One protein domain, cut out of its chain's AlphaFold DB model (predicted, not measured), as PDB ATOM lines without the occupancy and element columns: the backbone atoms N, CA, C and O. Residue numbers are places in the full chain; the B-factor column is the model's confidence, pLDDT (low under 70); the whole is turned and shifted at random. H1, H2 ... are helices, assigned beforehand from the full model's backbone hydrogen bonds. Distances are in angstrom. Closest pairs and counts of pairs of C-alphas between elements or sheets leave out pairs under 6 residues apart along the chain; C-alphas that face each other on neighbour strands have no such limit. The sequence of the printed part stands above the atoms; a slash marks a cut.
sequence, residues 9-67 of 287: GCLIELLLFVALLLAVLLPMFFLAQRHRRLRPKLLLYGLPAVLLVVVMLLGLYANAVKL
ATOM      1  N   GLY A   9      -1.677  18.776 -23.168       70.81
ATOM      2  CA  GLY A   9      -3.042  19.318 -23.162       70.81
ATOM      3  C   GLY A   9      -3.973  18.619 -22.163       70.81
ATOM      4  O   GLY A   9      -4.772  19.272 -21.499       70.81
ATOM      5  N   CYS A  10      -3.809  17.309 -21.970       76.88
ATOM      6  CA  CYS A  10      -4.628  16.523 -21.045       76.88
ATOM      7  C   CYS A  10      -4.294  16.836 -19.574       76.88
ATOM      8  O   CYS A  10      -5.180  16.868 -18.721       76.88
ATOM      9  N   LEU A  11      -3.026  17.152 -19.276       78.88
ATOM     10  CA  LEU A  11      -2.605  17.549 -17.930       78.88
ATOM     11  C   LEU A  11      -3.236  18.887 -17.506       78.88
ATOM     12  O   LEU A  11      -3.664  19.030 -16.364       78.88
ATOM     13  N   ILE A  12      -3.315  19.857 -18.422       79.56
ATOM     14  CA  ILE A  12      -3.884  21.183 -18.140       79.56
ATOM     15  C   ILE A  12      -5.394  21.085 -17.894       79.56
ATOM     16  O   ILE A  12      -5.886  21.667 -16.928       79.56
ATOM     17  N   GLU A  13      -6.126  20.310 -18.702       79.06
ATOM     18  CA  GLU A  13      -7.564  20.095 -18.485       79.06
ATOM     19  C   GLU A  13      -7.848  19.378 -17.158       79.06
ATOM     20  O   GLU A  13      -8.765  19.763 -16.431       79.06
ATOM     21  N   LEU A  14      -7.021  18.393 -16.789       81.81
ATOM     22  CA  LEU A  14      -7.136  17.715 -15.498       81.81
ATOM     23  C   LEU A  14      -6.877  18.676 -14.327       81.81
ATOM     24  O   LEU A  14      -7.625  18.672 -13.350       81.81
ATOM     25  N   LEU A  15      -5.847  19.521 -14.423       83.06
ATOM     26  CA  LEU A  15      -5.525  20.507 -13.388       83.06
ATOM     27  C   LEU A  15      -6.628  21.561 -13.234       83.06
ATOM     28  O   LEU A  15      -6.976  21.908 -12.105       83.06
ATOM     29  N   LEU A  16      -7.223  22.022 -14.339       85.19
ATOM     30  CA  LEU A  16      -8.376  22.928 -14.316       85.19
ATOM     31  C   LEU A  16      -9.592  22.279 -13.651       85.19
ATOM     32  O   LEU A  16     -10.248  22.914 -12.825       85.19
ATOM     33  N   PHE A  17      -9.861  21.008 -13.954       83.69
ATOM     34  CA  PHE A  17     -10.952  20.268 -13.326       83.69
ATOM     35  C   PHE A  17     -10.743  20.133 -11.812       83.69
ATOM     36  O   PHE A  17     -11.651  20.423 -11.033       83.69
ATOM     37  N   VAL A  18      -9.530  19.772 -11.380       84.44
ATOM     38  CA  VAL A  18      -9.174  19.670  -9.954       84.44
ATOM     39  C   VAL A  18      -9.280  21.028  -9.253       84.44
ATOM     40  O   VAL A  18      -9.811  21.098  -8.144       84.44
ATOM     41  N   ALA A  19      -8.839  22.113  -9.894       87.00
ATOM     42  CA  ALA A  19      -8.941  23.463  -9.341       87.00
ATOM     43  C   ALA A  19     -10.404  23.900  -9.141       87.00
ATOM     44  O   ALA A  19     -10.747  24.416  -8.075       87.00
ATOM     45  N   LEU A  20     -11.280  23.631 -10.115       84.69
ATOM     46  CA  LEU A  20     -12.724  23.879 -10.011       84.69
ATOM     47  C   LEU A  20     -13.359  23.075  -8.873       84.69
ATOM     48  O   LEU A  20     -14.151  23.606  -8.094       84.69
ATOM     49  N   LEU A  21     -12.972  21.808  -8.738       83.94
ATOM     50  CA  LEU A  21     -13.483  20.927  -7.693       83.94
ATOM     51  C   LEU A  21     -13.071  21.428  -6.298       83.94
ATOM     52  O   LEU A  21     -13.899  21.499  -5.388       83.94
ATOM     53  N   LEU A  22     -11.820  21.868  -6.141       85.00
ATOM     54  CA  LEU A  22     -11.328  22.479  -4.903       85.00
ATOM     55  C   LEU A  22     -12.022  23.811  -4.592       85.00
ATOM     56  O   LEU A  22     -12.365  24.047  -3.433       85.00
ATOM     57  N   ALA A  23     -12.286  24.644  -5.602       86.44
ATOM     58  CA  ALA A  23     -12.984  25.920  -5.434       86.44
ATOM     59  C   ALA A  23     -14.415  25.753  -4.894       86.44
ATOM     60  O   ALA A  23     -14.897  26.622  -4.171       86.44
ATOM     61  N   VAL A  24     -15.077  24.628  -5.185       84.19
ATOM     62  CA  VAL A  24     -16.414  24.310  -4.654       84.19
ATOM     63  C   VAL A  24     -16.337  23.661  -3.268       84.19
ATOM     64  O   VAL A  24     -17.133  23.980  -2.381       84.19
ATOM     65  N   LEU A  25     -15.376  22.760  -3.049       83.69
ATOM     66  CA  LEU A  25     -15.285  22.000  -1.799       83.69
ATOM     67  C   LEU A  25     -14.728  22.814  -0.623       83.69
ATOM     68  O   LEU A  25     -15.190  22.638   0.508       83.69
ATOM     69  N   LEU A  26     -13.774  23.720  -0.859       87.88
ATOM     70  CA  LEU A  26     -13.154  24.525   0.202       87.88
ATOM     71  C   LEU A  26     -14.166  25.429   0.939       87.88
ATOM     72  O   LEU A  26     -14.232  25.347   2.169       87.88
ATOM     73  N   PRO A  27     -15.012  26.232   0.262       84.31
ATOM     74  CA  PRO A  27     -16.017  27.060   0.932       84.31
ATOM     75  C   PRO A  27     -17.030  26.234   1.729       84.31
ATOM     76  O   PRO A  27     -17.379  26.595   2.855       84.31
ATOM     77  N   MET A  28     -17.461  25.093   1.180       78.69
ATOM     78  CA  MET A  28     -18.375  24.163   1.851       78.69
ATOM     79  C   MET A  28     -17.765  23.613   3.145       78.69
ATOM     80  O   MET A  28     -18.446  23.536   4.172       78.69
ATOM     81  N   PHE A  29     -16.468  23.300   3.132       81.94
ATOM     82  CA  PHE A  29     -15.744  22.853   4.318       81.94
ATOM     83  C   PHE A  29     -15.655  23.949   5.394       81.94
ATOM     84  O   PHE A  29     -15.939  23.686   6.567       81.94
ATOM     85  N   PHE A  30     -15.346  25.193   5.013       83.81
ATOM     86  CA  PHE A  30     -15.298  26.322   5.953       83.81
ATOM     87  C   PHE A  30     -16.673  26.658   6.550       83.81
ATOM     88  O   PHE A  30     -16.786  26.890   7.759       83.81
ATOM     89  N   LEU A  31     -17.741  26.605   5.749       79.00
ATOM     90  CA  LEU A  31     -19.116  26.781   6.233       79.00
ATOM     91  C   LEU A  31     -19.517  25.671   7.220       79.00
ATOM     92  O   LEU A  31     -20.117  25.952   8.263       79.00
ATOM     93  N   ALA A  32     -19.115  24.424   6.953       73.00
ATOM     94  CA  ALA A  32     -19.344  23.290   7.850       73.00
ATOM     95  C   ALA A  32     -18.533  23.373   9.160       73.00
ATOM     96  O   ALA A  32     -18.966  22.860  10.202       73.00
ATOM     97  N   GLN A  33     -17.363  24.023   9.149       80.62
ATOM     98  CA  GLN A  33     -16.605  24.293  10.372       80.62
ATOM     99  C   GLN A  33     -17.255  25.377  11.235       80.62
ATOM    100  O   GLN A  33     -17.296  25.223  12.459       80.62
ATOM    101  N   ARG A  34     -17.809  26.426  10.618       85.75
ATOM    102  CA  ARG A  34     -18.388  27.574  11.333       85.75
ATOM    103  C   ARG A  34     -19.698  27.243  12.058       85.75
ATOM    104  O   ARG A  34     -19.957  27.803  13.120       85.75
ATOM    105  N   HIS A  35     -20.495  26.295  11.555       76.56
ATOM    106  CA  HIS A  35     -21.796  25.950  12.146       76.56
ATOM    107  C   HIS A  35     -21.875  24.503  12.660       76.56
ATOM    108  O   HIS A  35     -22.395  23.604  12.000       76.56
ATOM    109  N   ARG A  36     -21.455  24.289  13.918       77.56
ATOM    110  CA  ARG A  36     -21.491  22.968  14.590       77.56
ATOM    111  C   ARG A  36     -22.878  22.304  14.620       77.56
ATOM    112  O   ARG A  36     -22.945  21.081  14.598       77.56
ATOM    113  N   ARG A  37     -23.975  23.076  14.627       80.12
ATOM    114  CA  ARG A  37     -25.354  22.539  14.646       80.12
ATOM    115  C   ARG A  37     -25.866  22.052  13.282       80.12
ATOM    116  O   ARG A  37     -26.817  21.282  13.245       80.12
ATOM    117  N   LEU A  38     -25.248  22.468  12.174       70.44
ATOM    118  CA  LEU A  38     -25.678  22.107  10.813       70.44
ATOM    119  C   LEU A  38     -24.962  20.867  10.254       70.44
ATOM    120  O   LEU A  38     -25.424  20.288   9.271       70.44
ATOM    121  N   ARG A  39     -23.888  20.411  10.910       72.25
ATOM    122  CA  ARG A  39     -23.055  19.279  10.472       72.25
ATOM    123  C   ARG A  39     -23.817  17.996  10.106       72.25
ATOM    124  O   ARG A  39     -23.545  17.487   9.022       72.25
ATOM    125  N   PRO A  40     -24.757  17.464  10.916       77.94
ATOM    126  CA  PRO A  40     -25.368  16.176  10.591       77.94
ATOM    127  C   PRO A  40     -26.296  16.261   9.372       77.94
ATOM    128  O   PRO A  40     -26.327  15.339   8.566       77.94
ATOM    129  N   LYS A  41     -26.995  17.387   9.180       77.38
ATOM    130  CA  LYS A  41     -27.872  17.590   8.015       77.38
ATOM    131  C   LYS A  41     -27.070  17.837   6.737       77.38
ATOM    132  O   LYS A  41     -27.423  17.309   5.689       77.38
ATOM    133  N   LEU A  42     -25.973  18.593   6.825       75.12
ATOM    134  CA  LEU A  42     -25.112  18.847   5.670       75.12
ATOM    135  C   LEU A  42     -24.393  17.572   5.203       75.12
ATOM    136  O   LEU A  42     -24.261  17.355   4.005       75.12
ATOM    137  N   LEU A  43     -23.974  16.707   6.132       79.50
ATOM    138  CA  LEU A  43     -23.395  15.402   5.798       79.50
ATOM    139  C   LEU A  43     -24.424  14.459   5.168       79.50
ATOM    140  O   LEU A  43     -24.106  13.796   4.185       79.50
ATOM    141  N   LEU A  44     -25.652  14.431   5.696       87.00
ATOM    142  CA  LEU A  44     -26.688  13.514   5.222       87.00
ATOM    143  C   LEU A  44     -27.201  13.865   3.815       87.00
ATOM    144  O   LEU A  44     -27.449  12.962   3.025       87.00
ATOM    145  N   TYR A  45     -27.333  15.157   3.490       84.19
ATOM    146  CA  TYR A  45     -27.915  15.601   2.212       84.19
ATOM    147  C   TYR A  45     -26.908  16.220   1.238       84.19
ATOM    148  O   TYR A  45     -27.090  16.134   0.026       84.19
ATOM    149  N   GLY A  46     -25.833  16.830   1.738       81.69
ATOM    150  CA  GLY A  46     -24.829  17.485   0.898       81.69
ATOM    151  C   GLY A  46     -23.882  16.496   0.225       81.69
ATOM    152  O   GLY A  46     -23.580  16.654  -0.955       81.69
ATOM    153  N   LEU A  47     -23.451  15.447   0.935       82.75
ATOM    154  CA  LEU A  47     -22.516  14.461   0.382       82.75
ATOM    155  C   LEU A  47     -23.097  13.702  -0.832       82.75
ATOM    156  O   LEU A  47     -22.409  13.641  -1.851       82.75
ATOM    157  N   PRO A  48     -24.346  13.186  -0.800       86.44
ATOM    158  CA  PRO A  48     -24.925  12.492  -1.952       86.44
ATOM    159  C   PRO A  48     -25.099  13.408  -3.169       86.44
ATOM    160  O   PRO A  48     -24.830  12.990  -4.292       86.44
ATOM    161  N   ALA A  49     -25.503  14.666  -2.953       84.06
ATOM    162  CA  ALA A  49     -25.687  15.637  -4.029       84.06
ATOM    163  C   ALA A  49     -24.359  15.980  -4.723       84.06
ATOM    164  O   ALA A  49     -24.287  15.994  -5.950       84.06
ATOM    165  N   VAL A  50     -23.288  16.189  -3.949       84.50
ATOM    166  CA  VAL A  50     -21.941  16.425  -4.493       84.50
ATOM    167  C   VAL A  50     -21.451  15.202  -5.269       84.50
ATOM    168  O   VAL A  50     -20.932  15.350  -6.374       84.50
ATOM    169  N   LEU A  51     -21.661  13.994  -4.739       85.94
ATOM    170  CA  LEU A  51     -21.257  12.760  -5.412       85.94
ATOM    171  C   LEU A  51     -21.981  12.583  -6.757       85.94
ATOM    172  O   LEU A  51     -21.352  12.228  -7.751       85.94
ATOM    173  N   LEU A  52     -23.280  12.893  -6.808       88.25
ATOM    174  CA  LEU A  52     -24.083  12.836  -8.032       88.25
ATOM    175  C   LEU A  52     -23.559  13.804  -9.107       88.25
ATOM    176  O   LEU A  52     -23.442  13.427 -10.272       88.25
ATOM    177  N   VAL A  53     -23.195  15.030  -8.716       86.00
ATOM    178  CA  VAL A  53     -22.609  16.026  -9.629       86.00
ATOM    179  C   VAL A  53     -21.261  15.547 -10.169       86.00
ATOM    180  O   VAL A  53     -21.018  15.647 -11.369       86.00
ATOM    181  N   VAL A  54     -20.406  14.967  -9.320       86.75
ATOM    182  CA  VAL A  54     -19.114  14.406  -9.755       86.75
ATOM    183  C   VAL A  54     -19.313  13.262 -10.754       86.75
ATOM    184  O   VAL A  54     -18.633  13.232 -11.777       86.75
ATOM    185  N   VAL A  55     -20.268  12.358 -10.515       89.06
ATOM    186  CA  VAL A  55     -20.578  11.257 -11.447       89.06
ATOM    187  C   VAL A  55     -21.091  11.784 -12.790       89.06
ATOM    188  O   VAL A  55     -20.641  11.311 -13.833       89.06
ATOM    189  N   MET A  56     -21.973  12.792 -12.794       87.94
ATOM    190  CA  MET A  56     -22.436  13.410 -14.044       87.94
ATOM    191  C   MET A  56     -21.300  14.090 -14.812       87.94
ATOM    192  O   MET A  56     -21.190  13.907 -16.024       87.94
ATOM    193  N   LEU A  57     -20.420  14.821 -14.124       83.38
ATOM    194  CA  LEU A  57     -19.261  15.461 -14.751       83.38
ATOM    195  C   LEU A  57     -18.270  14.434 -15.315       83.38
ATOM    196  O   LEU A  57     -17.769  14.626 -16.420       83.38
ATOM    197  N   LEU A  58     -18.032  13.322 -14.613       83.19
ATOM    198  CA  LEU A  58     -17.210  12.219 -15.121       83.19
ATOM    199  C   LEU A  58     -17.843  11.548 -16.346       83.19
ATOM    200  O   LEU A  58     -17.127  11.220 -17.289       83.19
ATOM    201  N   GLY A  59     -19.167  11.382 -16.370       86.19
ATOM    202  CA  GLY A  59     -19.892  10.867 -17.535       86.19
ATOM    203  C   GLY A  59     -19.787  11.794 -18.749       86.19
ATOM    204  O   GLY A  59     -19.503  11.336 -19.857       86.19
ATOM    205  N   LEU A  60     -19.943  13.104 -18.539       79.44
ATOM    206  CA  LEU A  60     -19.752  14.118 -19.581       79.44
ATOM    207  C   LEU A  60     -18.307  14.144 -20.085       79.44
ATOM    208  O   LEU A  60     -18.092  14.173 -21.294       79.44
ATOM    209  N   TYR A  61     -17.324  14.062 -19.185       78.88
ATOM    210  CA  TYR A  61     -15.911  13.990 -19.553       78.88
ATOM    211  C   TYR A  61     -15.599  12.718 -20.349       78.88
ATOM    212  O   TYR A  61     -14.975  12.798 -21.401       78.88
ATOM    213  N   ALA A  62     -16.081  11.550 -19.918       75.00
ATOM    214  CA  ALA A  62     -15.888  10.294 -20.643       75.00
ATOM    215  C   ALA A  62     -16.516  10.332 -22.049       75.00
ATOM    216  O   ALA A  62     -15.915   9.839 -23.003       75.00
ATOM    217  N   ASN A  63     -17.687  10.963 -22.197       69.38
ATOM    218  CA  ASN A  63     -18.301  11.195 -23.505       69.38
ATOM    219  C   ASN A  63     -17.502  12.192 -24.355       69.38
ATOM    220  O   ASN A  63     -17.298  11.941 -25.540       69.38
ATOM    221  N   ALA A  64     -16.997  13.279 -23.768       67.94
ATOM    222  CA  ALA A  64     -16.151  14.248 -24.467       67.94
ATOM    223  C   ALA A  64     -14.817  13.629 -24.923       67.94
ATOM    224  O   ALA A  64     -14.360  13.886 -26.034       67.94
ATOM    225  N   VAL A  65     -14.216  12.761 -24.104       68.62
ATOM    226  CA  VAL A  65     -13.011  12.003 -24.466       68.62
ATOM    227  C   VAL A  65     -13.315  10.983 -25.561       68.62
ATOM    228  O   VAL A  65     -12.533  10.891 -26.502       68.62
ATOM    229  N   LYS A  66     -14.454  10.274 -25.512       56.56
ATOM    230  CA  LYS A  66     -14.887   9.402 -26.619       56.56
ATOM    231  C   LYS A  66     -15.058  10.179 -27.922       56.56
ATOM    232  O   LYS A  66     -14.582   9.717 -28.948       56.56
ATOM    233  N   LEU A  67     -15.663  11.366 -27.876       49.50
ATOM    234  CA  LEU A  67     -15.801  12.245 -29.043       49.50
ATOM    235  C   LEU A  67     -14.439  12.746 -29.558       49.50
ATOM    236  O   LEU A  67     -14.251  12.845 -30.763       49.50
TER     237      LEU A  67
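AT A GLANCE: This is residues 9 to 67 of the 287 residues of an uncharacterized protein of Candidatus Diapherotrites archaeon (UniProt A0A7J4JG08). Two long helices, H2 and H1, run side by side in opposite ways as a long, narrow U, joined at one end by residues 35 to 38. The U is loosely formed, with few contacts between its arms. The printed part has 59 residues, with two named helices in the order H1, H2 and no named strand; the class is all helix. The whole is loose, with a radius of gyration of the C-alphas of 14.5 A, and a rod spanning 46 by 19 by 8 A.

IN THESE COORDINATES: H2, the longest helix, holds residues 39 to 67 and measures 40.8 A, ending at C-alpha 67 (-15.801, 12.245, -29.043). It has a kink of 32 degrees near residue 46. H1 holds residues 9 to 34 and measures 38.6 A, from C-alpha 9 (-3.042, 19.318, -23.162).

HOW THE PARTS SIT: H2 and H1 are close but not clearly touching; their closest C-alphas, of Arg 39 and Ala 32, are 6.1 A apart. They run opposite ways at a shallow tilt of 10 degrees. O i to N i+4 pairs are within hydrogen-bond range in 20 of 22 cases in H1 and 22 of 25 in H2.

THE WHOLE: The C-alphas farthest apart, of Arg 37 and Leu 67, are 45.9 A apart. The printed part has no cut, and the link is tight. Residues 63 to 67 have pLDDT under 70.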